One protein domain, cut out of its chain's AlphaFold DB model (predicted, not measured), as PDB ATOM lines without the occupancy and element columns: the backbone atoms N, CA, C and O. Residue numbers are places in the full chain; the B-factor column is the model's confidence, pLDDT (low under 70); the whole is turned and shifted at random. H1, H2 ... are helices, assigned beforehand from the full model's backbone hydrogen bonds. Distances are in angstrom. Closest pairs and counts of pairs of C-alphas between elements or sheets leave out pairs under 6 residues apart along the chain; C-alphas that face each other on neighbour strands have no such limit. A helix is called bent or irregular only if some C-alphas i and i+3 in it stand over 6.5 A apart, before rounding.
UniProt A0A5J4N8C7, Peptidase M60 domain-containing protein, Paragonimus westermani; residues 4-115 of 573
ATOM      1  N   ILE A   4      25.268 -44.391  49.958       48.53
ATOM      2  CA  ILE A   4      25.962 -45.318  50.863       48.53
ATOM      3  C   ILE A   4      25.234 -46.666  50.980       48.53
ATOM      4  O   ILE A   4      25.892 -47.697  51.058       48.53
ATOM      5  N   GLN A   5      23.898 -46.696  50.958       51.88
ATOM      6  CA  GLN A   5      23.141 -47.953  50.977       51.88
ATOM      7  C   GLN A   5      23.249 -48.701  49.643       51.88
ATOM      8  O   GLN A   5      23.502 -49.900  49.653       51.88
ATOM      9  N   ALA A   6      23.133 -48.011  48.504       51.69
ATOM     10  CA  ALA A   6      23.247 -48.640  47.186       51.69
ATOM     11  C   ALA A   6      24.657 -49.200  46.931       51.69
ATOM     12  O   ALA A   6      24.808 -50.315  46.431       51.69
ATOM     13  N   PHE A   7      25.699 -48.460  47.324       56.38
ATOM     14  CA  PHE A   7      27.084 -48.924  47.216       56.38
ATOM     15  C   PHE A   7      27.467 -49.931  48.307       56.38
ATOM     16  O   PHE A   7      28.206 -50.869  48.019       56.38
ATOM     17  N   GLY A   8      26.949 -49.790  49.528       53.19
ATOM     18  CA  GLY A   8      27.144 -50.758  50.610       53.19
ATOM     19  C   GLY A   8      26.587 -52.139  50.256       53.19
ATOM     20  O   GLY A   8      27.295 -53.130  50.406       53.19
ATOM     21  N   ILE A   9      25.384 -52.194  49.672       51.03
ATOM     22  CA  ILE A   9      24.760 -53.433  49.169       51.03
ATOM     23  C   ILE A   9      25.597 -54.062  48.040       51.03
ATOM     24  O   ILE A   9      25.785 -55.276  48.002       51.03
ATOM     25  N   LYS A  10      26.170 -53.236  47.155       53.88
ATOM     26  CA  LYS A  10      27.033 -53.686  46.049       53.88
ATOM     27  C   LYS A  10      28.347 -54.327  46.513       53.88
ATOM     28  O   LYS A  10      28.873 -55.189  45.817       53.88
ATOM     29  N   ILE A  11      28.888 -53.895  47.653       54.72
ATOM     30  CA  ILE A  11      30.168 -54.381  48.199       54.72
ATOM     31  C   ILE A  11      29.966 -55.563  49.156       54.72
ATOM     32  O   ILE A  11      30.831 -56.434  49.217       54.72
ATOM     33  N   ALA A  12      28.853 -55.603  49.895       50.97
ATOM     34  CA  ALA A  12      28.665 -56.551  50.990       50.97
ATOM     35  C   ALA A  12      27.903 -57.837  50.614       50.97
ATOM     36  O   ALA A  12      28.245 -58.889  51.148       50.97
ATOM     37  N   ASP A  13      26.928 -57.798  49.693       48.62
ATOM     38  CA  ASP A  13      25.874 -58.834  49.712       48.62
ATOM     39  C   ASP A  13      25.753 -59.721  48.465       48.62
ATOM     40  O   ASP A  13      24.911 -60.618  48.437       48.62
ATOM     41  N   GLY A  14      26.524 -59.501  47.394       59.56
ATOM     42  CA  GLY A  14      26.299 -60.227  46.128       59.56
ATOM     43  C   GLY A  14      24.884 -60.034  45.546       59.56
ATOM     44  O   GLY A  14      24.504 -60.715  44.592       59.56
ATOM     45  N   TYR A  15      24.101 -59.109  46.115       68.12
ATOM     46  CA  TYR A  15      22.752 -58.776  45.697       68.12
ATOM     47  C   TYR A  15      22.818 -57.919  44.438       68.12
ATOM     48  O   TYR A  15      23.240 -56.764  44.467       68.12
ATOM     49  N   VAL A  16      22.381 -58.507  43.330       74.56
ATOM     50  CA  VAL A  16      22.137 -57.813  42.069       74.56
ATOM     51  C   VAL A  16      20.630 -57.574  41.993       74.56
ATOM     52  O   VAL A  16      19.893 -58.563  41.913       74.56
ATOM     53  N   PRO A  17      20.133 -56.323  42.040       78.44
ATOM     54  CA  PRO A  17      18.712 -56.076  41.853       78.44
ATOM     55  C   PRO A  17      18.289 -56.645  40.493       78.44
ATOM     56  O   PRO A  17      19.015 -56.468  39.506       78.44
ATOM     57  N   PRO A  18      17.148 -57.354  40.422       81.19
ATOM     58  CA  PRO A  18      16.684 -57.906  39.164       81.19
ATOM     59  C   PRO A  18      16.442 -56.774  38.166       81.19
ATOM     60  O   PRO A  18      16.006 -55.677  38.529       81.19
ATOM     61  N   GLU A  19      16.711 -57.047  36.892       85.62
ATOM     62  CA  GLU A  19      16.298 -56.140  35.828       85.62
ATOM     63  C   GLU A  19      14.771 -55.931  35.901       85.62
ATOM     64  O   GLU A  19      14.044 -56.897  36.170       85.62
ATOM     65  N   PRO A  20      14.257 -54.699  35.696       89.56
ATOM     66  CA  PRO A  20      12.820 -54.467  35.681       89.56
ATOM     67  C   PRO A  20      12.112 -55.422  34.711       89.56
ATOM     68  O   PRO A  20      12.602 -55.685  33.614       89.56
ATOM     69  N   ALA A  21      10.958 -55.952  35.120       86.38
ATOM     70  CA  ALA A  21      10.262 -56.974  34.345       86.38
ATOM     71  C   ALA A  21       9.912 -56.471  32.935       86.38
ATOM     72  O   ALA A  21       9.318 -55.398  32.767       86.38
ATOM     73  N   GLU A  22      10.248 -57.265  31.913       84.38
ATOM     74  CA  GLU A  22       9.800 -56.988  30.552       84.38
ATOM     75  C   GLU A  22       8.269 -57.032  30.485       84.38
ATOM     76  O   GLU A  22       7.607 -57.811  31.169       84.38
ATOM     77  N   SER A  23       7.690 -56.147  29.680       76.94
ATOM     78  CA  SER A  23       6.241 -56.034  29.518       76.94
ATOM     79  C   SER A  23       5.920 -55.952  28.029       76.94
ATOM     80  O   SER A  23       6.576 -55.168  27.338       76.94
ATOM     81  N   PRO A  24       4.924 -56.702  27.514       72.00
ATOM     82  CA  PRO A  24       4.512 -56.597  26.119       72.00
ATOM     83  C   PRO A  24       4.174 -55.144  25.783       72.00
ATOM     84  O   PRO A  24       3.364 -54.516  26.467       72.00
ATOM     85  N   VAL A  25       4.804 -54.593  24.744       67.69
ATOM     86  CA  VAL A  25       4.595 -53.194  24.357       67.69
ATOM     87  C   VAL A  25       3.764 -53.141  23.095       67.69
ATOM     88  O   VAL A  25       4.254 -53.435  22.008       67.69
ATOM     89  N   HIS A  26       2.521 -52.687  23.218       72.00
ATOM     90  CA  HIS A  26       1.832 -52.124  22.067       72.00
ATOM     91  C   HIS A  26       2.376 -50.707  21.857       72.00
ATOM     92  O   HIS A  26       1.928 -49.770  22.514       72.00
ATOM     93  N   ILE A  27       3.364 -50.539  20.973       74.81
ATOM     94  CA  ILE A  27       3.878 -49.210  20.611       74.81
ATOM     95  C   ILE A  27       2.821 -48.544  19.720       74.81
ATOM     96  O   ILE A  27       2.554 -49.059  18.633       74.81
ATOM     97  N   PRO A  28       2.170 -47.447  20.148       73.62
ATOM     98  CA  PRO A  28       1.256 -46.718  19.279       73.62
ATOM     99  C   PRO A  28       2.006 -46.235  18.034       73.62
ATOM    100  O   PRO A  28       3.125 -45.735  18.144       73.62
ATOM    101  N   LEU A  29       1.380 -46.358  16.861       63.25
ATOM    102  CA  LEU A  29       1.981 -45.967  15.578       63.25
ATOM    103  C   LEU A  29       2.371 -44.472  15.526       63.25
ATOM    104  O   LEU A  29       3.291 -44.124  14.794       63.25
ATOM    105  N   ASN A  30       1.744 -43.624  16.355       65.50
ATOM    106  CA  ASN A  30       1.922 -42.166  16.371       65.50
ATOM    107  C   ASN A  30       2.323 -41.631  17.764       65.50
ATOM    108  O   ASN A  30       1.599 -40.846  18.366       65.50
ATOM    109  N   LEU A  31       3.464 -42.059  18.315       77.38
ATOM    110  CA  LEU A  31       4.069 -41.373  19.472       77.38
ATOM    111  C   LEU A  31       4.777 -40.095  19.005       77.38
ATOM    112  O   LEU A  31       5.987 -40.100  18.748       77.38
ATOM    113  N   GLU A  32       4.030 -39.004  18.874       79.25
ATOM    114  CA  GLU A  32       4.550 -37.760  18.299       79.25
ATOM    115  C   GLU A  32       5.242 -36.881  19.345       79.25
ATOM    116  O   GLU A  32       6.305 -36.310  19.076       79.25
ATOM    117  N   THR A  33       4.711 -36.814  20.568       89.94
ATOM    118  CA  THR A  33       5.192 -35.851  21.568       89.94
ATOM    119  C   THR A  33       6.253 -36.434  22.505       89.94
ATOM    120  O   THR A  33       6.270 -37.627  22.819       89.94
ATOM    121  N   LEU A  34       7.150 -35.577  23.015       93.06
ATOM    122  CA  LEU A  34       8.124 -35.964  24.046       93.06
ATOM    123  C   LEU A  34       7.428 -36.518  25.297       93.06
ATOM    124  O   LEU A  34       7.866 -37.517  25.864       93.06
ATOM    125  N   ARG A  35       6.314 -35.895  25.693       93.31
ATOM    126  CA  ARG A  35       5.501 -36.320  26.832       93.31
ATOM    127  C   ARG A  35       5.065 -37.776  26.709       93.31
ATOM    128  O   ARG A  35       5.327 -38.555  27.621       93.31
ATOM    129  N   GLU A  36       4.439 -38.152  25.598       92.50
ATOM    130  CA  GLU A  36       3.940 -39.519  25.405       92.50
ATOM    131  C   GLU A  36       5.079 -40.543  25.426       92.50
ATOM    132  O   GLU A  36       4.944 -41.608  26.031       92.50
ATOM    133  N   LYS A  37       6.232 -40.197  24.840       94.62
ATOM    134  CA  LYS A  37       7.432 -41.045  24.853       94.62
ATOM    135  C   LYS A  37       7.936 -41.290  26.278       94.62
ATOM    136  O   LYS A  37       8.179 -42.437  26.652       94.62
ATOM    137  N   VAL A  38       8.074 -40.242  27.096       95.88
ATOM    138  CA  VAL A  38       8.545 -40.383  28.488       95.88
ATOM    139  C   VAL A  38       7.497 -41.092  29.351       95.88
ATOM    140  O   VAL A  38       7.853 -41.943  30.164       95.88
ATOM    141  N   GLU A  39       6.205 -40.812  29.160       94.69
ATOM    142  CA  GLU A  39       5.126 -41.505  29.870       94.69
ATOM    143  C   GLU A  39       5.075 -43.003  29.555       94.69
ATOM    144  O   GLU A  39       4.922 -43.805  30.479       94.69
ATOM    145  N   LEU A  40       5.228 -43.395  28.286       94.06
ATOM    146  CA  LEU A  40       5.298 -44.805  27.904       94.06
ATOM    147  C   LEU A  40       6.567 -45.460  28.457       94.06
ATOM    148  O   LEU A  40       6.492 -46.553  29.017       94.06
ATOM    149  N   GLY A  41       7.708 -44.766  28.393       94.69
ATOM    150  CA  GLY A  41       8.956 -45.210  29.018       94.69
ATOM    151  C   GLY A  41       8.824 -45.430  30.523       94.69
ATOM    152  O   GLY A  41       9.378 -46.388  31.052       94.69
ATOM    153  N   ALA A  42       8.032 -44.614  31.220       94.94
ATOM    154  CA  ALA A  42       7.771 -44.795  32.645       94.94
ATOM    155  C   ALA A  42       6.942 -46.049  32.962       94.94
ATOM    156  O   ALA A  42       7.062 -46.587  34.061       94.94
ATOM    157  N   ARG A  43       6.079 -46.497  32.041       93.38
ATOM    158  CA  ARG A  43       5.160 -47.634  32.246       93.38
ATOM    159  C   ARG A  43       5.684 -48.948  31.669       93.38
ATOM    160  O   ARG A  43       5.187 -50.000  32.048       93.38
ATOM    161  N   SER A  44       6.642 -48.890  30.746       94.06
ATOM    162  CA  SER A  44       7.165 -50.056  30.039       94.06
ATOM    163  C   SER A  44       8.688 -50.047  30.005       94.06
ATOM    164  O   SER A  44       9.304 -49.238  29.303       94.06
ATOM    165  N   TRP A  45       9.288 -51.008  30.710       93.25
ATOM    166  CA  TRP A  45      10.732 -51.224  30.681       93.25
ATOM    167  C   TRP A  45      11.223 -51.568  29.272       93.25
ATOM    168  O   TRP A  45      12.174 -50.964  28.788       93.25
ATOM    169  N   THR A  46      10.523 -52.459  28.569       92.25
ATOM    170  CA  THR A  46      10.851 -52.857  27.193       92.25
ATOM    171  C   THR A  46      10.873 -51.649  26.245       92.25
ATOM    172  O   THR A  46      11.817 -51.489  25.472       92.25
ATOM    173  N   TYR A  47       9.894 -50.737  26.338       93.50
ATOM    174  CA  TYR A  47       9.924 -49.495  25.558       93.50
ATOM    175  C   TYR A  47      11.096 -48.602  25.968       93.50
ATOM    176  O   TYR A  47      11.848 -48.145  25.108       93.50
ATOM    177  N   PHE A  48      11.283 -48.376  27.270       93.88
ATOM    178  CA  PHE A  48      12.364 -47.547  27.804       93.88
ATOM    179  C   PHE A  48      13.756 -48.032  27.372       93.88
ATOM    180  O   PHE A  48      14.622 -47.220  27.032       93.88
ATOM    181  N   LYS A  49      13.952 -49.354  27.366       91.88
ATOM    182  CA  LYS A  49      15.216 -50.015  27.050       91.88
ATOM    183  C   LYS A  49      15.522 -50.001  25.559       91.88
ATOM    184  O   LYS A  49      16.593 -49.542  25.164       91.88
ATOM    185  N   TYR A  50      14.581 -50.445  24.731       90.00
ATOM    186  CA  TYR A  50      14.863 -50.712  23.320       90.00
ATOM    187  C   TYR A  50      14.386 -49.608  22.370       90.00
ATOM    188  O   TYR A  50      15.000 -49.402  21.322       90.00
ATOM    189  N   HIS A  51      13.340 -48.855  22.718       90.19
ATOM    190  CA  HIS A  51      12.627 -47.994  21.761       90.19
ATOM    191  C   HIS A  51      12.683 -46.503  22.086       90.19
ATOM    192  O   HIS A  51      12.686 -45.684  21.164       90.19
ATOM    193  N   LEU A  52      12.744 -46.131  23.366       91.31
ATOM    194  CA  LEU A  52      12.827 -44.735  23.765       91.31
ATOM    195  C   LEU A  52      14.136 -44.138  23.245       91.31
ATOM    196  O   LEU A  52      15.225 -44.636  23.531       91.31
ATOM    197  N   ASN A  53      14.020 -43.044  22.500       89.88
ATOM    198  CA  ASN A  53      15.161 -42.265  22.066       89.88
ATOM    199  C   ASN A  53      14.963 -40.799  22.441       89.88
ATOM    200  O   ASN A  53      14.064 -40.133  21.926       89.88
ATOM    201  N   LEU A  54      15.820 -40.321  23.336       91.12
ATOM    202  CA  LEU A  54      15.833 -38.939  23.804       91.12
ATOM    203  C   LEU A  54      16.950 -38.106  23.160       91.12
ATOM    204  O   LEU A  54      17.083 -36.922  23.465       91.12
ATOM    205  N   THR A  55      17.754 -38.684  22.258       81.12
ATOM    206  CA  THR A  55      18.815 -37.939  21.569       81.12
ATOM    207  C   THR A  55      18.192 -36.902  20.634       81.12
ATOM    208  O   THR A  55      17.576 -37.273  19.635       81.12
ATOM    209  N   GLY A  56      18.355 -35.616  20.944       79.69
ATOM    210  CA  GLY A  56      17.862 -34.506  20.119       79.69
ATOM    211  C   GLY A  56      16.979 -33.502  20.857       79.69
ATOM    212  O   GLY A  56      16.747 -32.423  20.322       79.69
ATOM    213  N   TYR A  57      16.537 -33.820  22.076       84.19
ATOM    214  CA  TYR A  57      15.829 -32.873  22.936       84.19
ATOM    215  C   TYR A  57      16.813 -32.066  23.792       84.19
ATOM    216  O   TYR A  57      17.819 -32.590  24.278       84.19
ATOM    217  N   ASN A  58      16.514 -30.786  23.981       86.44
ATOM    218  CA  ASN A  58      17.203 -29.901  24.913       86.44
ATOM    219  C   ASN A  58      16.559 -29.994  26.300       86.44
ATOM    220  O   ASN A  58      15.396 -30.365  26.421       86.44
ATOM    221  N   LEU A  59      17.276 -29.584  27.354       86.44
ATOM    222  CA  LEU A  59      16.734 -29.590  28.724       86.44
ATOM    223  C   LEU A  59      15.412 -28.810  28.845       86.44
ATOM    224  O   LEU A  59      14.528 -29.215  29.592       86.44
ATOM    225  N   GLU A  60      15.254 -27.741  28.059       86.50
ATOM    226  CA  GLU A  60      14.045 -26.911  28.067       86.50
ATOM    227  C   GLU A  60      12.793 -27.632  27.557       86.50
ATOM    228  O   GLU A  60      11.687 -27.301  27.985       86.50
ATOM    229  N   ASP A  61      12.955 -28.659  26.719       90.56
ATOM    230  CA  ASP A  61      11.832 -29.422  26.169       90.56
ATOM    231  C   ASP A  61      11.118 -30.247  27.255       90.56
ATOM    232  O   ASP A  61       9.969 -30.652  27.085       90.56
ATOM    233  N   TYR A  62      11.774 -30.478  28.398       92.88
ATOM    234  CA  TYR A  62      11.268 -31.315  29.486       92.88
ATOM    235  C   TYR A  62      10.508 -30.542  30.569       92.88
ATOM    236  O   TYR A  62      10.093 -31.134  31.563       92.88
ATOM    237  N   HIS A  63      10.342 -29.226  30.435       89.81
ATOM    238  CA  HIS A  63       9.915 -28.375  31.550       89.81
ATOM    239  C   HIS A  63       8.431 -28.475  31.941       89.81
ATOM    240  O   HIS A  63       8.078 -27.950  32.995       89.81
ATOM    241  N   THR A  64       7.557 -29.109  31.148       92.88
ATOM    242  CA  THR A  64       6.128 -29.186  31.512       92.88
ATOM    243  C   THR A  64       5.902 -30.092  32.723       92.88
ATOM    244  O   THR A  64       6.601 -31.095  32.909       92.88
ATOM    245  N   ASP A  65       4.895 -29.767  33.535       93.56
ATOM    246  CA  ASP A  65       4.585 -30.517  34.757       93.56
ATOM    247  C   ASP A  65       4.289 -31.995  34.469       93.56
ATOM    248  O   ASP A  65       4.712 -32.877  35.220       93.56
ATOM    249  N   GLU A  66       3.619 -32.297  33.356       94.00
ATOM    250  CA  GLU A  66       3.301 -33.668  32.949       94.00
ATOM    251  C   GLU A  66       4.562 -34.463  32.604       94.00
ATOM    252  O   GLU A  66       4.687 -35.628  33.003       94.00
ATOM    253  N   ILE A  67       5.522 -33.840  31.907       95.81
ATOM    254  CA  ILE A  67       6.811 -34.470  31.602       95.81
ATOM    255  C   ILE A  67       7.586 -34.697  32.898       95.81
ATOM    256  O   ILE A  67       8.056 -35.809  33.132       95.81
ATOM    257  N   GLN A  68       7.655 -33.709  33.793       96.00
ATOM    258  CA  GLN A  68       8.339 -33.853  35.082       96.00
ATOM    259  C   GLN A  68       7.708 -34.944  35.963       96.00
ATOM    260  O   GLN A  68       8.417 -35.698  36.635       96.00
ATOM    261  N   GLN A  69       6.382 -35.098  35.950       95.25
ATOM    262  CA  GLN A  69       5.712 -36.227  36.607       95.25
ATOM    263  C   GLN A  69       6.097 -37.569  35.970       95.25
ATOM    264  O   GLN A  69       6.317 -38.550  36.686       95.25
ATOM    265  N   ALA A  70       6.204 -37.632  34.642       96.19
ATOM    266  CA  ALA A  70       6.663 -38.828  33.944       96.19
ATOM    267  C   ALA A  70       8.124 -39.170  34.287       96.19
ATOM    268  O   ALA A  70       8.409 -40.329  34.586       96.19
ATOM    269  N   ILE A  71       9.013 -38.174  34.361       96.94
ATOM    270  CA  ILE A  71      10.405 -38.336  34.811       96.94
ATOM    271  C   ILE A  71      10.455 -38.916  36.225       96.94
ATOM    272  O   ILE A  71      11.124 -39.923  36.452       96.94
ATOM    273  N   ARG A  72       9.695 -38.351  37.172       95.88
ATOM    274  CA  ARG A  72       9.626 -38.876  38.548       95.88
ATOM    275  C   ARG A  72       9.171 -40.335  38.591       95.88
ATOM    276  O   ARG A  72       9.693 -41.107  39.392       95.88
ATOM    277  N   ARG A  73       8.236 -40.738  37.720       96.44
ATOM    278  CA  ARG A  73       7.817 -42.146  37.589       96.44
ATOM    279  C   ARG A  73       8.941 -43.034  37.047       96.44
ATOM    280  O   ARG A  73       9.163 -44.091  37.623       96.44
ATOM    281  N   VAL A  74       9.679 -42.603  36.018       96.75
ATOM    282  CA  VAL A  74      10.868 -43.331  35.518       96.75
ATOM    283  C   VAL A  74      11.891 -43.527  36.638       96.75
ATOM    284  O   VAL A  74      12.350 -44.643  36.869       96.75
ATOM    285  N   ILE A  75      12.219 -42.458  37.365       95.62
ATOM    286  CA  ILE A  75      13.188 -42.499  38.466       95.62
ATOM    287  C   ILE A  75      12.729 -43.455  39.565       95.62
ATOM    288  O   ILE A  75      13.521 -44.273  40.025       95.62
ATOM    289  N   LYS A  76      11.453 -43.392  39.957       94.69
ATOM    290  CA  LYS A  76      10.878 -44.299  40.954       94.69
ATOM    291  C   LYS A  76      10.929 -45.760  40.499       94.69
ATOM    292  O   LYS A  76      11.262 -46.621  41.303       94.69
ATOM    293  N   ASN A  77      10.589 -46.029  39.241       94.56
ATOM    294  CA  ASN A  77      10.432 -47.392  38.736       94.56
ATOM    295  C   ASN A  77      11.773 -48.072  38.434       94.56
ATOM    296  O   ASN A  77      11.883 -49.279  38.618       94.56
ATOM    297  N   TYR A  78      12.784 -47.324  37.977       95.00
ATOM    298  CA  TYR A  78      14.059 -47.897  37.515       95.00
ATOM    299  C   TYR A  78      15.278 -47.454  38.334       95.00
ATOM    300  O   TYR A  78      16.396 -47.884  38.057       95.00
ATOM    301  N   GLY A  79      15.102 -46.583  39.331       92.62
ATOM    302  CA  GLY A  79      16.222 -45.961  40.038       92.62
ATOM    303  C   GLY A  79      17.107 -46.927  40.814       92.62
ATOM    304  O   GLY A  79      18.313 -46.725  40.848       92.62
ATOM    305  N   GLU A  80      16.549 -47.996  41.381       89.81
ATOM    306  CA  GLU A  80      17.341 -49.025  42.072       89.81
ATOM    307  C   GLU A  80      18.273 -49.772  41.108       89.81
ATOM    308  O   GLU A  80      19.472 -49.876  41.367       89.81
ATOM    309  N   TYR A  81      17.748 -50.190  39.950       90.75
ATOM    310  CA  TYR A  81      18.533 -50.802  38.875       90.75
ATOM    311  C   TYR A  81      19.685 -49.886  38.442       90.75
ATOM    312  O   TYR A  81      20.850 -50.287  38.431       90.75
ATOM    313  N   PHE A  82      19.391 -48.619  38.140       91.81
ATOM    314  CA  PHE A  82      20.414 -47.681  37.677       91.81
ATOM    315  C   PHE A  82      21.401 -47.251  38.762       91.81
ATOM    316  O   PHE A  82      22.560 -46.998  38.443       91.81
ATOM    317  N   ALA A  83      20.989 -47.194  40.028       88.69
ATOM    318  CA  ALA A  83      21.903 -46.940  41.134       88.69
ATOM    319  C   ALA A  83      22.909 -48.085  41.298       88.69
ATOM    320  O   ALA A  83      24.104 -47.837  41.455       88.69
ATOM    321  N   TYR A  84      22.454 -49.333  41.180       85.44
ATOM    322  CA  TYR A  84      23.332 -50.498  41.232       85.44
ATOM    323  C   TYR A  84      24.308 -50.548  40.045       85.44
ATOM    324  O   TYR A  84      25.515 -50.765  40.218       85.44
ATOM    325  N   HIS A  85      23.809 -50.275  38.837       87.44
ATOM    326  CA  HIS A  85      24.595 -50.282  37.598       87.44
ATOM    327  C   HIS A  85      25.345 -48.974  37.309       87.44
ATOM    328  O   HIS A  85      25.952 -48.845  36.243       87.44
ATOM    329  N   ALA A  86      25.345 -48.023  38.244       89.38
ATOM    330  CA  ALA A  86      25.987 -46.730  38.065       89.38
ATOM    331  C   ALA A  86      27.491 -46.883  37.745       89.38
ATOM    332  O   ALA A  86      28.217 -47.556  38.495       89.38
ATOM    333  N   PRO A  87      27.978 -46.276  36.647       90.19
ATOM    334  CA  PRO A  87      29.391 -46.309  36.286       90.19
ATOM    335  C   PRO A  87      30.241 -45.533  37.293       90.19
ATOM    336  O   PRO A  87      29.906 -44.414  37.676       90.19
ATOM    337  N   CYS A  88      31.358 -46.133  37.699       84.44
ATOM    338  CA  CYS A  88      32.321 -45.554  38.637       84.44
ATOM    339  C   CYS A  88      33.735 -46.129  38.404       84.44
ATOM    340  O   CYS A  88      33.906 -47.126  37.697       84.44
ATOM    341  N   ASP A  89      34.747 -45.505  39.003       77.69
ATOM    342  CA  ASP A  89      36.179 -45.841  38.916       77.69
ATOM    343  C   ASP A  89      36.499 -47.314  39.251       77.69
ATOM    344  O   ASP A  89      37.212 -47.997  38.513       77.69
ATOM    345  N   TRP A  90      35.910 -47.819  40.331       79.56
ATOM    346  CA  TRP A  90      36.013 -49.193  40.837       79.56
ATOM    347  C   TRP A  90      35.084 -50.226  40.177       79.56
ATOM    348  O   TRP A  90      35.453 -51.393  40.073       79.56
ATOM    349  N   ASN A  91      33.902 -49.827  39.696       79.94
ATOM    350  CA  ASN A  91      32.967 -50.719  39.012       79.94
ATOM    351  C   ASN A  91      32.521 -50.091  37.696       79.94
ATOM    352  O   ASN A  91      31.494 -49.408  37.601       79.94
ATOM    353  N   LYS A  92      33.315 -50.374  36.671       88.31
ATOM    354  CA  LYS A  92      33.081 -49.896  35.318       88.31
ATOM    355  C   LYS A  92      31.799 -50.514  34.774       88.31
ATOM    356  O   LYS A  92      31.613 -51.727  34.846       88.31
ATOM    357  N   TYR A  93      30.945 -49.698  34.179       88.69
ATOM    358  CA  TYR A  93      29.841 -50.207  33.377       88.69
ATOM    359  C   TYR A  93      30.397 -50.686  32.032       88.69
ATOM    360  O   TYR A  93      31.043 -49.913  31.325       88.69
ATOM    361  N   ILE A  94      30.180 -51.955  31.689       87.88
ATOM    362  CA  ILE A  94      30.568 -52.512  30.390       87.88
ATOM    363  C   ILE A  94      29.461 -52.185  29.394       87.88
ATOM    364  O   ILE A  94      28.296 -52.507  29.628       87.88
ATOM    365  N   LEU A  95      29.826 -51.535  28.291       83.56
ATOM    366  CA  LEU A  95      28.863 -51.139  27.276       83.56
ATOM    367  C   LEU A  95      28.229 -52.386  26.646       83.56
ATOM    368  O   LEU A  95      28.925 -53.229  26.083       83.56
ATOM    369  N   SER A  96      26.904 -52.471  26.708       84.25
ATOM    370  CA  SER A  96      26.113 -53.447  25.963       84.25
ATOM    371  C   SER A  96      25.114 -52.699  25.093       84.25
ATOM    372  O   SER A  96      24.450 -51.775  25.564       84.25
ATOM    373  N   ASN A  97      24.972 -53.116  23.833       78.81
ATOM    374  CA  ASN A  97      23.962 -52.553  22.935       78.81
ATOM    375  C   ASN A  97      22.539 -52.712  23.498       78.81
ATOM    376  O   ASN A  97      21.667 -51.908  23.182       78.81
ATOM    377  N   GLU A  98      22.316 -53.708  24.357       82.50
ATOM    378  CA  GLU A  98      21.013 -53.984  24.957       82.50
ATOM    379  C   GLU A  98      20.654 -53.004  26.080       82.50
ATOM    380  O   GLU A  98      19.480 -52.694  26.261       82.50
ATOM    381  N   THR A  99      21.632 -52.502  26.843       86.06
ATOM    382  CA  THR A  99      21.376 -51.697  28.056       86.06
ATOM    383  C   THR A  99      21.928 -50.274  27.982       86.06
ATOM    384  O   THR A  99      21.493 -49.408  28.740       86.06
ATOM    385  N   PHE A 100      22.820 -49.962  27.036       90.00
ATOM    386  CA  PHE A 100      23.414 -48.626  26.950       90.00
ATOM    387  C   PHE A 100      22.378 -47.538  26.641       90.00
ATOM    388  O   PHE A 100      22.428 -46.452  27.218       90.00
ATOM    389  N   ARG A 101      21.400 -47.832  25.773       90.75
ATOM    390  CA  ARG A 101      20.316 -46.892  25.449       90.75
ATOM    391  C   ARG A 101      19.495 -46.531  26.688       90.75
ATOM    392  O   ARG A 101      19.236 -45.351  26.906       90.75
ATOM    393  N   SER A 102      19.123 -47.515  27.509       92.75
ATOM    394  CA  SER A 102      18.359 -47.272  28.739       92.75
ATOM    395  C   SER A 102      19.164 -46.438  29.737       92.75
ATOM    396  O   SER A 102      18.628 -45.502  30.327       92.75
ATOM    397  N   MET A 103      20.468 -46.705  29.851       92.62
ATOM    398  CA  MET A 103      21.380 -45.954  30.713       92.62
ATOM    399  C   MET A 103      21.550 -44.503  30.251       92.62
ATOM    400  O   MET A 103      21.425 -43.583  31.060       92.62
ATOM    401  N   LEU A 104      21.725 -44.269  28.949       93.06
ATOM    402  CA  LEU A 104      21.760 -42.921  28.384       93.06
ATOM    403  C   LEU A 104      20.436 -42.173  28.588       93.06
ATOM    404  O   LEU A 104      20.444 -41.013  28.998       93.06
ATOM    405  N   ASN A 105      19.301 -42.828  28.328       94.94
ATOM    406  CA  ASN A 105      17.985 -42.234  28.552       94.94
ATOM    407  C   ASN A 105      17.809 -41.856  30.026       94.94
ATOM    408  O   ASN A 105      17.383 -40.744  30.322       94.94
ATOM    409  N   TYR A 106      18.185 -42.738  30.952       95.88
ATOM    410  CA  TYR A 106      18.118 -42.453  32.381       95.88
ATOM    411  C   TYR A 106      19.019 -41.272  32.772       95.88
ATOM    412  O   TYR A 106      18.568 -40.368  33.472       95.88
ATOM    413  N   ASN A 107      20.249 -41.215  32.248       95.00
ATOM    414  CA  ASN A 107      21.163 -40.090  32.455       95.00
ATOM    415  C   ASN A 107      20.556 -38.757  31.994       95.00
ATOM    416  O   ASN A 107      20.611 -37.777  32.737       95.00
ATOM    417  N   LEU A 108      19.976 -38.725  30.788       95.00
ATOM    418  CA  LEU A 108      19.332 -37.537  30.221       95.00
ATOM    419  C   LEU A 108      18.128 -37.096  31.058       95.00
ATOM    420  O   LEU A 108      17.996 -35.914  31.362       95.00
ATOM    421  N   LEU A 109      17.278 -38.038  31.478       96.25
ATOM    422  CA  LEU A 109      16.105 -37.727  32.296       96.25
ATOM    423  C   LEU A 109      16.481 -37.230  33.695       96.25
ATOM    424  O   LEU A 109      15.803 -36.345  34.210       96.25
ATOM    425  N   LEU A 110      17.569 -37.733  34.291       95.50
ATOM    426  CA  LEU A 110      18.095 -37.173  35.537       95.50
ATOM    427  C   LEU A 110      18.537 -35.717  35.350       95.50
ATOM    428  O   LEU A 110      18.188 -34.875  36.178       95.50
ATOM    429  N   LEU A 111      19.274 -35.411  34.275       94.25
ATOM    430  CA  LEU A 111      19.729 -34.048  33.961       94.25
ATOM    431  C   LEU A 111      18.570 -33.093  33.635       94.25
ATOM    432  O   LEU A 111      18.704 -31.890  33.843       94.25
ATOM    433  N   ALA A 112      17.445 -33.620  33.150       94.75
ATOM    434  CA  ALA A 112      16.255 -32.862  32.772       94.75
ATOM    435  C   ALA A 112      15.269 -32.587  33.926       94.75
ATOM    436  O   ALA A 112      14.233 -31.958  33.702       94.75
ATOM    437  N   GLN A 113      15.548 -33.056  35.147       93.50
ATOM    438  CA  GLN A 113      14.688 -32.780  36.301       93.50
ATOM    439  C   GLN A 113      14.660 -31.279  36.637       93.50
ATOM    440  O   GLN A 113      15.696 -30.610  36.645       93.50
ATOM    441  N   THR A 114      13.488 -30.769  37.012       89.94
ATOM    442  CA  THR A 114      13.303 -29.408  37.536       89.94
ATOM    443  C   THR A 114      12.651 -29.421  38.925       89.94
ATOM    444  O   THR A 114      12.014 -30.394  39.337       89.94
ATOM    445  N   GLY A 115      12.808 -28.321  39.666       85.00
ATOM    446  CA  GLY A 115      12.205 -28.116  40.987       85.00
ATOM    447  C   GLY A 115      13.215 -28.081  42.136       85.00
ATOM    448  O   GLY A 115      14.420 -28.161  41.927       85.00
TER     449      GLY A 115
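This is residues 4 to 115 of the 573 residues of the protein "Peptidase M60 domain-containing protein" of Paragonimus westermani (UniProt A0A5J4N8C7). A long, kinked helix, H5, has H2 and H6 packed on it at steep tilts, and H3, which touches H2 only at the corner by their link, packs on H6; these four make a small helical core. H4 is a short turn near the beginning of H5, while H1 lies out at the far end of H5, and two long links, residues 13 to 33 and 85 to 99, loop round the outside. You have 112 residues printed, with six named helices in the order H1 to H6 and no named strand, an all-helix domain. It is compact, with a radius of gyration of the C-alphas of 14.6 A, and spans 45 by 33 by 21 A.

Start at H5, residues 65 to 84, the hub, which touches three helices. It has a kink of 57 degrees near residue 78 and is irregular, with C-alphas 77 and 80 7.8 A apart. Look next at H2, residues 34 to 43: it touches H5, closest at the C-alphas of Ala 42 and Val 74, 4.5 A apart, at a steep tilt of 43 degrees, the same way. H6, residues 100 to 111, touches H5 at the C-alphas of Ile 71 and Leu 109, its closest pair, 6.3 A apart, at a steep tilt of 54 degrees, opposite ways. H2 and H6 are apart. H3, residues 45 to 51, touches residues 101 to 105 of H6 alone, about perpendicular at 75 degrees, with the C-alphas of Lys 49 and Ser 102 closest at 4.5 A. H3 and H2 touch only at the corner by their link, closest at the C-alphas of Gly 41 and Phe 48, 4.3 A apart. At the other end, H1, residues 4 to 12, touches residues 80 to 84 of H5 alone, at a shallow tilt of 27 degrees, the same way; the C-alphas of Ala 6 and Tyr 84 are closest, 6.2 A apart. H4, residues 59 to 62, is close to but not clearly touching H2, H5 and H6, with the C-alphas of Tyr 62 and Gln 68, 6.8 A apart, the closest to H5. The packing is mostly crossed, with one of four tilted pairs shallow. In H1, H2, H3 and H6 every O i to N i+4 pair is within hydrogen-bond range; H5 has 14 of 16, and H4 is too short for such a pair.

Find C-alpha 65 at (4.585, -30.517, 34.757); H5 runs 28.2 A from there to C-alpha 84 at (23.332, -50.498, 41.232). H6 is 16.6 A long and ends at C-alpha 111, (19.729, -34.048, 33.961). H2 is 14.6 A long, H1 11.6 A, H3 9.7 A and H4 5.8 A.

The C-alphas of Ala 12 and Asn 30 are the two farthest apart, at 46.0 A. The printed part has no cut; the links H1 to H2 and H5 to H6 are long. Mean pLDDT of the printed part is 84.8, and it is under 70 at residues 4 to 15, 25 and 29 to 30.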